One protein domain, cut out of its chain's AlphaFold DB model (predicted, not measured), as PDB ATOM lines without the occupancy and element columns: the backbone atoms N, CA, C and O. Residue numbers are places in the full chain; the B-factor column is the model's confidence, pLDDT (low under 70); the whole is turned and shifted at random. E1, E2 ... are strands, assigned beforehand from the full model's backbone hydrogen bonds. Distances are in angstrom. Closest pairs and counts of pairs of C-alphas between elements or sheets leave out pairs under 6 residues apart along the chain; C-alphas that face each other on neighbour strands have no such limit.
ATOM      1  N   VAL A   2      63.655 -25.104 -20.974       79.50
ATOM      2  CA  VAL A   2      62.541 -25.405 -21.893       79.50
ATOM      3  C   VAL A   2      61.260 -25.549 -21.078       79.50
ATOM      4  O   VAL A   2      61.206 -26.377 -20.165       79.50
ATOM      5  N   CYS A   3      60.249 -24.738 -21.382       82.69
ATOM      6  CA  CYS A   3      58.937 -24.819 -20.748       82.69
ATOM      7  C   CYS A   3      58.229 -26.115 -21.166       82.69
ATOM      8  O   CYS A   3      58.250 -26.497 -22.336       82.69
ATOM      9  N   LYS A   4      57.584 -26.802 -20.218       88.44
ATOM     10  CA  LYS A   4      56.692 -27.925 -20.530       88.44
ATOM     11  C   LYS A   4      55.267 -27.406 -20.661       88.44
ATOM     12  O   LYS A   4      54.689 -26.958 -19.675       88.44
ATOM     13  N   CYS A   5      54.716 -27.492 -21.866       90.19
ATOM     14  CA  CYS A   5      53.342 -27.091 -22.131       90.19
ATOM     15  C   CYS A   5      52.337 -28.157 -21.684       90.19
ATOM     16  O   CYS A   5      52.617 -29.356 -21.802       90.19
ATOM     17  N   PRO A   6      51.152 -27.746 -21.200       84.56
ATOM     18  CA  PRO A   6      50.043 -28.666 -21.002       84.56
ATOM     19  C   PRO A   6      49.590 -29.191 -22.369       84.56
ATOM     20  O   PRO A   6      49.381 -28.404 -23.282       84.56
ATOM     21  N   ASN A   7      49.432 -30.507 -22.515       85.62
ATOM     22  CA  ASN A   7      49.056 -31.156 -23.781       85.62
ATOM     23  C   ASN A   7      49.979 -30.774 -24.962       85.62
ATOM     24  O   ASN A   7      49.558 -30.046 -25.865       85.62
ATOM     25  N   PRO A   8      51.226 -31.289 -24.996       86.19
ATOM     26  CA  PRO A   8      52.234 -30.900 -25.991       86.19
ATOM     27  C   PRO A   8      51.855 -31.247 -27.440       86.19
ATOM     28  O   PRO A   8      52.467 -30.743 -28.375       86.19
ATOM     29  N   GLU A   9      50.853 -32.106 -27.640       86.31
ATOM     30  CA  GLU A   9      50.327 -32.455 -28.963       86.31
ATOM     31  C   GLU A   9      49.489 -31.325 -29.588       86.31
ATOM     32  O   GLU A   9      49.435 -31.200 -30.813       86.31
ATOM     33  N   PHE A  10      48.869 -30.479 -28.758       87.56
ATOM     34  CA  PHE A  10      47.946 -29.426 -29.195       87.56
ATOM     35  C   PHE A  10      48.421 -28.022 -28.829       87.56
ATOM     36  O   PHE A  10      48.055 -27.060 -29.503       87.56
ATOM     37  N   ILE A  11      49.246 -27.885 -27.791       90.38
ATOM     38  CA  ILE A  11      49.817 -26.609 -27.363       90.38
ATOM     39  C   ILE A  11      51.335 -26.694 -27.488       90.38
ATOM     40  O   ILE A  11      51.994 -27.518 -26.855       90.38
ATOM     41  N   THR A  12      51.887 -25.821 -28.319       88.75
ATOM     42  CA  THR A  12      53.309 -25.775 -28.671       88.75
ATOM     43  C   THR A  12      53.835 -24.342 -28.565       88.75
ATOM     44  O   THR A  12      53.067 -23.402 -28.369       88.75
ATOM     45  N   GLY A  13      55.149 -24.160 -28.681       88.06
ATOM     46  CA  GLY A  13      55.800 -22.854 -28.555       88.06
ATOM     47  C   GLY A  13      56.809 -22.819 -27.415       88.06
ATOM     48  O   GLY A  13      56.876 -23.740 -26.601       88.06
ATOM     49  N   GLU A  14      57.612 -21.761 -27.376       86.81
ATOM     50  CA  GLU A  14      58.597 -21.552 -26.305       86.81
ATOM     51  C   GLU A  14      57.906 -21.186 -24.981       86.81
ATOM     52  O   GLU A  14      58.361 -21.563 -23.896       86.81
ATOM     53  N   HIS A  15      56.741 -20.542 -25.091       86.75
ATOM     54  CA  HIS A  15      55.878 -20.117 -23.994       86.75
ATOM     55  C   HIS A  15      54.453 -20.675 -24.117       86.75
ATOM     56  O   HIS A  15      53.528 -20.143 -23.507       86.75
ATOM     57  N   CYS A  16      54.267 -21.767 -24.868       88.56
ATOM     58  CA  CYS A  16      52.963 -22.414 -25.064       88.56
ATOM     59  C   CYS A  16      51.924 -21.515 -25.754       88.56
ATOM     60  O   CYS A  16      50.720 -21.640 -25.526       88.56
ATOM     61  N   GLU A  17      52.394 -20.600 -26.601       89.00
ATOM     62  CA  GLU A  17      51.576 -19.594 -27.275       89.00
ATOM     63  C   GLU A  17      50.874 -20.109 -28.542       89.00
ATOM     64  O   GLU A  17      49.939 -19.480 -29.039       89.00
ATOM     65  N   LYS A  18      51.302 -21.256 -29.083       88.31
ATOM     66  CA  LYS A  18      50.768 -21.814 -30.330       88.31
ATOM     67  C   LYS A  18      49.791 -22.935 -30.026       88.31
ATOM     68  O   LYS A  18      50.195 -24.053 -29.706       88.31
ATOM     69  N   ILE A  19      48.505 -22.651 -30.196       90.31
ATOM     70  CA  ILE A  19      47.443 -23.647 -30.073       90.31
ATOM     71  C   ILE A  19      47.073 -24.196 -31.444       90.31
ATOM     72  O   ILE A  19      46.875 -23.447 -32.403       90.31
ATOM     73  N   LYS A  20      46.932 -25.515 -31.521       90.00
ATOM     74  CA  LYS A  20      46.466 -26.244 -32.690       90.00
ATOM     75  C   LYS A  20      45.266 -27.105 -32.313       90.00
ATOM     76  O   LYS A  20      45.318 -27.885 -31.369       90.00
ATOM     77  N   CYS A  21      44.201 -26.995 -33.096       90.31
ATOM     78  CA  CYS A  21      43.030 -27.855 -32.974       90.31
ATOM     79  C   CYS A  21      43.219 -29.140 -33.798       90.31
ATOM     80  O   CYS A  21      43.817 -29.116 -34.879       90.31
ATOM     81  N   ALA A  22      42.717 -30.269 -33.298       87.94
ATOM     82  CA  ALA A  22      42.698 -31.534 -34.028       87.94
ATOM     83  C   ALA A  22      41.599 -31.537 -35.104       87.94
ATOM     84  O   ALA A  22      40.687 -30.713 -35.068       87.94
ATOM     85  N   ASN A  23      41.668 -32.486 -36.044       83.56
ATOM     86  CA  ASN A  23      40.592 -32.796 -36.999       83.56
ATOM     87  C   ASN A  23      40.001 -31.577 -37.733       83.56
ATOM     88  O   ASN A  23      38.799 -31.513 -37.944       83.56
ATOM     89  N   GLN A  24      40.854 -30.624 -38.132       82.25
ATOM     90  CA  GLN A  24      40.455 -29.389 -38.829       82.25
ATOM     91  C   GLN A  24      39.549 -28.452 -38.008       82.25
ATOM     92  O   GLN A  24      38.890 -27.591 -38.576       82.25
ATOM     93  N   GLY A  25      39.542 -28.567 -36.675       84.06
ATOM     94  CA  GLY A  25      38.845 -27.607 -35.820       84.06
ATOM     95  C   GLY A  25      39.344 -26.175 -36.036       84.06
ATOM     96  O   GLY A  25      40.541 -25.938 -36.228       84.06
ATOM     97  N   VAL A  26      38.431 -25.208 -35.981       87.75
ATOM     98  CA  VAL A  26      38.753 -23.790 -36.181       87.75
ATOM     99  C   VAL A  26      39.136 -23.173 -34.840       87.75
ATOM    100  O   VAL A  26      38.352 -23.190 -33.892       87.75
ATOM    101  N   LEU A  27      40.337 -22.603 -34.736       89.12
ATOM    102  CA  LEU A  27      40.747 -21.885 -33.530       89.12
ATOM    103  C   LEU A  27      39.994 -20.550 -33.447       89.12
ATOM    104  O   LEU A  27      40.215 -19.654 -34.263       89.12
ATOM    105  N   ARG A  28      39.133 -20.396 -32.441       89.12
ATOM    106  CA  ARG A  28      38.486 -19.122 -32.113       89.12
ATOM    107  C   ARG A  28      39.211 -18.469 -30.949       89.12
ATOM    108  O   ARG A  28      39.253 -19.008 -29.845       89.12
ATOM    109  N   VAL A  29      39.768 -17.291 -31.196       87.94
ATOM    110  CA  VAL A  29      40.367 -16.449 -30.160       87.94
ATOM    111  C   VAL A  29      39.347 -15.384 -29.785       87.94
ATOM    112  O   VAL A  29      38.861 -14.662 -30.655       87.94
ATOM    113  N   PHE A  30      39.001 -15.298 -28.502       85.31
ATOM    114  CA  PHE A  30      38.090 -14.284 -27.990       85.31
ATOM    115  C   PHE A  30      38.905 -13.078 -27.511       85.31
ATOM    116  O   PHE A  30      39.526 -13.147 -26.446       85.31
ATOM    117  N   PRO A  31      38.903 -11.959 -28.260       76.81
ATOM    118  CA  PRO A  31      39.745 -10.805 -27.948       76.81
ATOM    119  C   PRO A  31      39.372 -10.130 -26.622       76.81
ATOM    120  O   PRO A  31      40.206  -9.454 -26.037       76.81
ATOM    121  N   ALA A  32      38.153 -10.343 -26.119       80.81
ATOM    122  CA  ALA A  32      37.688  -9.756 -24.864       80.81
ATOM    123  C   ALA A  32      38.360 -10.353 -23.613       80.81
ATOM    124  O   ALA A  32      38.575  -9.635 -22.647       80.81
ATOM    125  N   ASN A  33      38.709 -11.647 -23.633       80.81
ATOM    126  CA  ASN A  33      39.154 -12.368 -22.432       80.81
ATOM    127  C   ASN A  33      40.540 -13.007 -22.581       80.81
ATOM    128  O   ASN A  33      40.967 -13.740 -21.694       80.81
ATOM    129  N   SER A  34      41.237 -12.798 -23.706       81.06
ATOM    130  CA  SER A  34      42.474 -13.522 -24.067       81.06
ATOM    131  C   SER A  34      42.343 -15.057 -24.048       81.06
ATOM    132  O   SER A  34      43.331 -15.786 -24.078       81.06
ATOM    133  N   THR A  35      41.110 -15.568 -24.030       86.25
ATOM    134  CA  THR A  35      40.805 -16.997 -24.043       86.25
ATOM    135  C   THR A  35      40.677 -17.494 -25.472       86.25
ATOM    136  O   THR A  35      40.102 -16.824 -26.332       86.25
ATOM    137  N   TRP A  36      41.146 -18.708 -25.714       88.19
ATOM    138  CA  TRP A  36      41.005 -19.400 -26.986       88.19
ATOM    139  C   TRP A  36      40.161 -20.660 -26.802       88.19
ATOM    140  O   TRP A  36      40.118 -21.248 -25.722       88.19
ATOM    141  N   GLN A  37      39.485 -21.075 -27.866       89.88
ATOM    142  CA  GLN A  37      38.731 -22.320 -27.895       89.88
ATOM    143  C   GLN A  37      38.750 -22.905 -29.305       89.88
ATOM    144  O   GLN A  37      38.657 -22.172 -30.289       89.88
ATOM    145  N   CYS A  38      38.854 -24.227 -29.410       89.75
ATOM    146  CA  CYS A  38      38.659 -24.915 -30.679       89.75
ATOM    147  C   CYS A  38      37.164 -25.086 -30.955       89.75
ATOM    148  O   CYS A  38      36.436 -25.683 -30.161       89.75
ATOM    149  N   ASP A  39      36.717 -24.564 -32.089       88.56
ATOM    150  CA  ASP A  39      35.379 -24.775 -32.615       88.56
ATOM    151  C   ASP A  39      35.369 -26.034 -33.490       88.56
ATOM    152  O   ASP A  39      35.941 -26.066 -34.581       88.56
ATOM    153  N   CYS A  40      34.723 -27.082 -32.982       87.12
ATOM    154  CA  CYS A  40      34.569 -28.366 -33.665       87.12
ATOM    155  C   CYS A  40      33.276 -28.444 -34.494       87.12
ATOM    156  O   CYS A  40      32.926 -29.528 -34.961       87.12
ATOM    157  N   SER A  41      32.529 -27.341 -34.646       78.56
ATOM    158  CA  SER A  41      31.194 -27.338 -35.265       78.56
ATOM    159  C   SER A  41      31.176 -27.806 -36.721       78.56
ATOM    160  O   SER A  41      30.197 -28.426 -37.143       78.56
ATOM    161  N   GLU A  42      32.258 -27.585 -37.473       70.19
ATOM    162  CA  GLU A  42      32.396 -28.097 -38.843       70.19
ATOM    163  C   GLU A  42      32.390 -29.631 -38.879       70.19
ATOM    164  O   GLU A  42      31.864 -30.258 -39.801       70.19
ATOM    165  N   THR A  43      32.886 -30.255 -37.816       66.94
ATOM    166  CA  THR A  43      32.974 -31.698 -37.683       66.94
ATOM    167  C   THR A  43      31.941 -32.200 -36.674       66.94
ATOM    168  O   THR A  43      32.255 -32.446 -35.515       66.94
ATOM    169  N   LYS A  44      30.694 -32.424 -37.124       67.62
ATOM    170  CA  LYS A  44      29.555 -32.914 -36.298       67.62
ATOM    171  C   LYS A  44      29.830 -34.173 -35.460       67.62
ATOM    172  O   LYS A  44      29.032 -34.538 -34.603       67.62
ATOM    173  N   PHE A  45      30.921 -34.868 -35.749       69.19
ATOM    174  CA  PHE A  45      31.292 -36.136 -35.146       69.19
ATOM    175  C   PHE A  45      32.415 -36.020 -34.119       69.19
ATOM    176  O   PHE A  45      32.673 -37.008 -33.436       69.19
ATOM    177  N   PHE A  46      33.058 -34.858 -33.987       75.94
ATOM    178  CA  PHE A  46      34.183 -34.642 -33.083       75.94
ATOM    179  C   PHE A  46      33.863 -33.559 -32.055       75.94
ATOM    180  O   PHE A  46      33.159 -32.591 -32.323       75.94
ATOM    181  N   GLY A  47      34.382 -33.746 -30.852       74.25
ATOM    182  CA  GLY A  47      34.176 -32.891 -29.693       74.25
ATOM    183  C   GLY A  47      35.371 -32.972 -28.767       74.25
ATOM    184  O   GLY A  47      36.367 -33.610 -29.103       74.25
ATOM    185  N   SER A  48      35.247 -32.358 -27.587       81.50
ATOM    186  CA  SER A  48      36.323 -31.986 -26.644       81.50
ATOM    187  C   SER A  48      36.894 -30.585 -26.878       81.50
ATOM    188  O   SER A  48      36.573 -29.923 -27.860       81.50
ATOM    189  N   THR A  49      37.761 -30.152 -25.962       83.50
ATOM    190  CA  THR A  49      38.467 -28.865 -25.998       83.50
ATOM    191  C   THR A  49      39.392 -28.705 -27.206       83.50
ATOM    192  O   THR A  49      39.675 -27.572 -27.579       83.50
ATOM    193  N   PHE A  50      39.834 -29.808 -27.824       86.50
ATOM    194  CA  PHE A  50      40.735 -29.815 -28.987       86.50
ATOM    195  C   PHE A  50      40.168 -30.556 -30.203       86.50
ATOM    196  O   PHE A  50      40.902 -30.803 -31.153       86.50
ATOM    197  N   CYS A  51      38.885 -30.930 -30.198       87.19
ATOM    198  CA  CYS A  51      38.263 -31.741 -31.258       87.19
ATOM    199  C   CYS A  51      38.910 -33.126 -31.466       87.19
ATOM    200  O   CYS A  51      38.786 -33.718 -32.536       87.19
ATOM    201  N   GLU A  52      39.611 -33.662 -30.463       84.56
ATOM    202  CA  GLU A  52      40.336 -34.938 -30.570       84.56
ATOM    203  C   GLU A  52      39.405 -36.159 -30.451       84.56
ATOM    204  O   GLU A  52      39.662 -37.211 -31.036       84.56
ATOM    205  N   LYS A  53      38.301 -36.028 -29.702       79.06
ATOM    206  CA  LYS A  53      37.407 -37.144 -29.380       79.06
ATOM    207  C   LYS A  53      36.291 -37.222 -30.398       79.06
ATOM    208  O   LYS A  53      35.560 -36.254 -30.586       79.06
ATOM    209  N   LEU A  54      36.085 -38.396 -30.986       74.25
ATOM    210  CA  LEU A  54      34.842 -38.659 -31.697       74.25
ATOM    211  C   LEU A  54      33.695 -38.691 -30.674       74.25
ATOM    212  O   LEU A  54      33.661 -39.551 -29.798       74.25
ATOM    213  N   ILE A  55      32.756 -37.748 -30.790       69.12
ATOM    214  CA  ILE A  55      31.495 -37.719 -30.027       69.12
ATOM    215  C   ILE A  55      30.650 -38.943 -30.379       69.12
ATOM    216  O   ILE A  55      29.861 -39.422 -29.564       69.12
ATOM    217  N   VAL A  56      30.826 -39.484 -31.585       60.97
ATOM    218  CA  VAL A  56      30.166 -40.722 -31.973       60.97
ATOM    219  C   VAL A  56      30.816 -41.862 -31.211       60.97
ATOM    220  O   VAL A  56      31.848 -42.404 -31.603       60.97
TER     221      VAL A  56
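Overview. This is residues 2 to 56 of the 230 residues of the protein "EGF-like domain-containing protein" of Caenorhabditis elegans (UniProt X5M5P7). With little regular structure, the domain is a flat chain of loops, with a two-stranded hairpin, E1 and E2, between a long looping stretch, residues 2 to 25, and a second one, residues 40 to 56. The hairpin tip, residues 30 to 35, sticks out freely. The printed part has 55 residues, no named helix and two antiparallel strands, E1 then E2; the class is all strand, with only 10 residues in named elements. It is only just compact, close to loose, with a radius of gyration of the C-alphas of 11.9 A and spans of 37 by 26 by 13 A.

Arrangement. Residues 11 to 12 pair with residues 18 to 19, antiparallel. E1, residues 26 to 30, and E2, residues 35 to 39, form a hairpin with a tight link, their directions 153 degrees apart. N 28 and O 37 are within hydrogen-bond range at 2.8 A. Residues 46 to 47 pair with residues 53 to 54, antiparallel.

Along the chain. E1 runs 12.6 A from C-alpha 26 at (38.753, -23.790, -36.181). E2 runs 12.8 A to C-alpha 39 at (35.379, -24.775, -32.615).

Size, cuts and confidence. The C-alphas farthest apart, Val 2 and Val 56, are 37.2 A apart. The printed part has no cut. Residues 43 to 45 and 55 to 56 have pLDDT under 70.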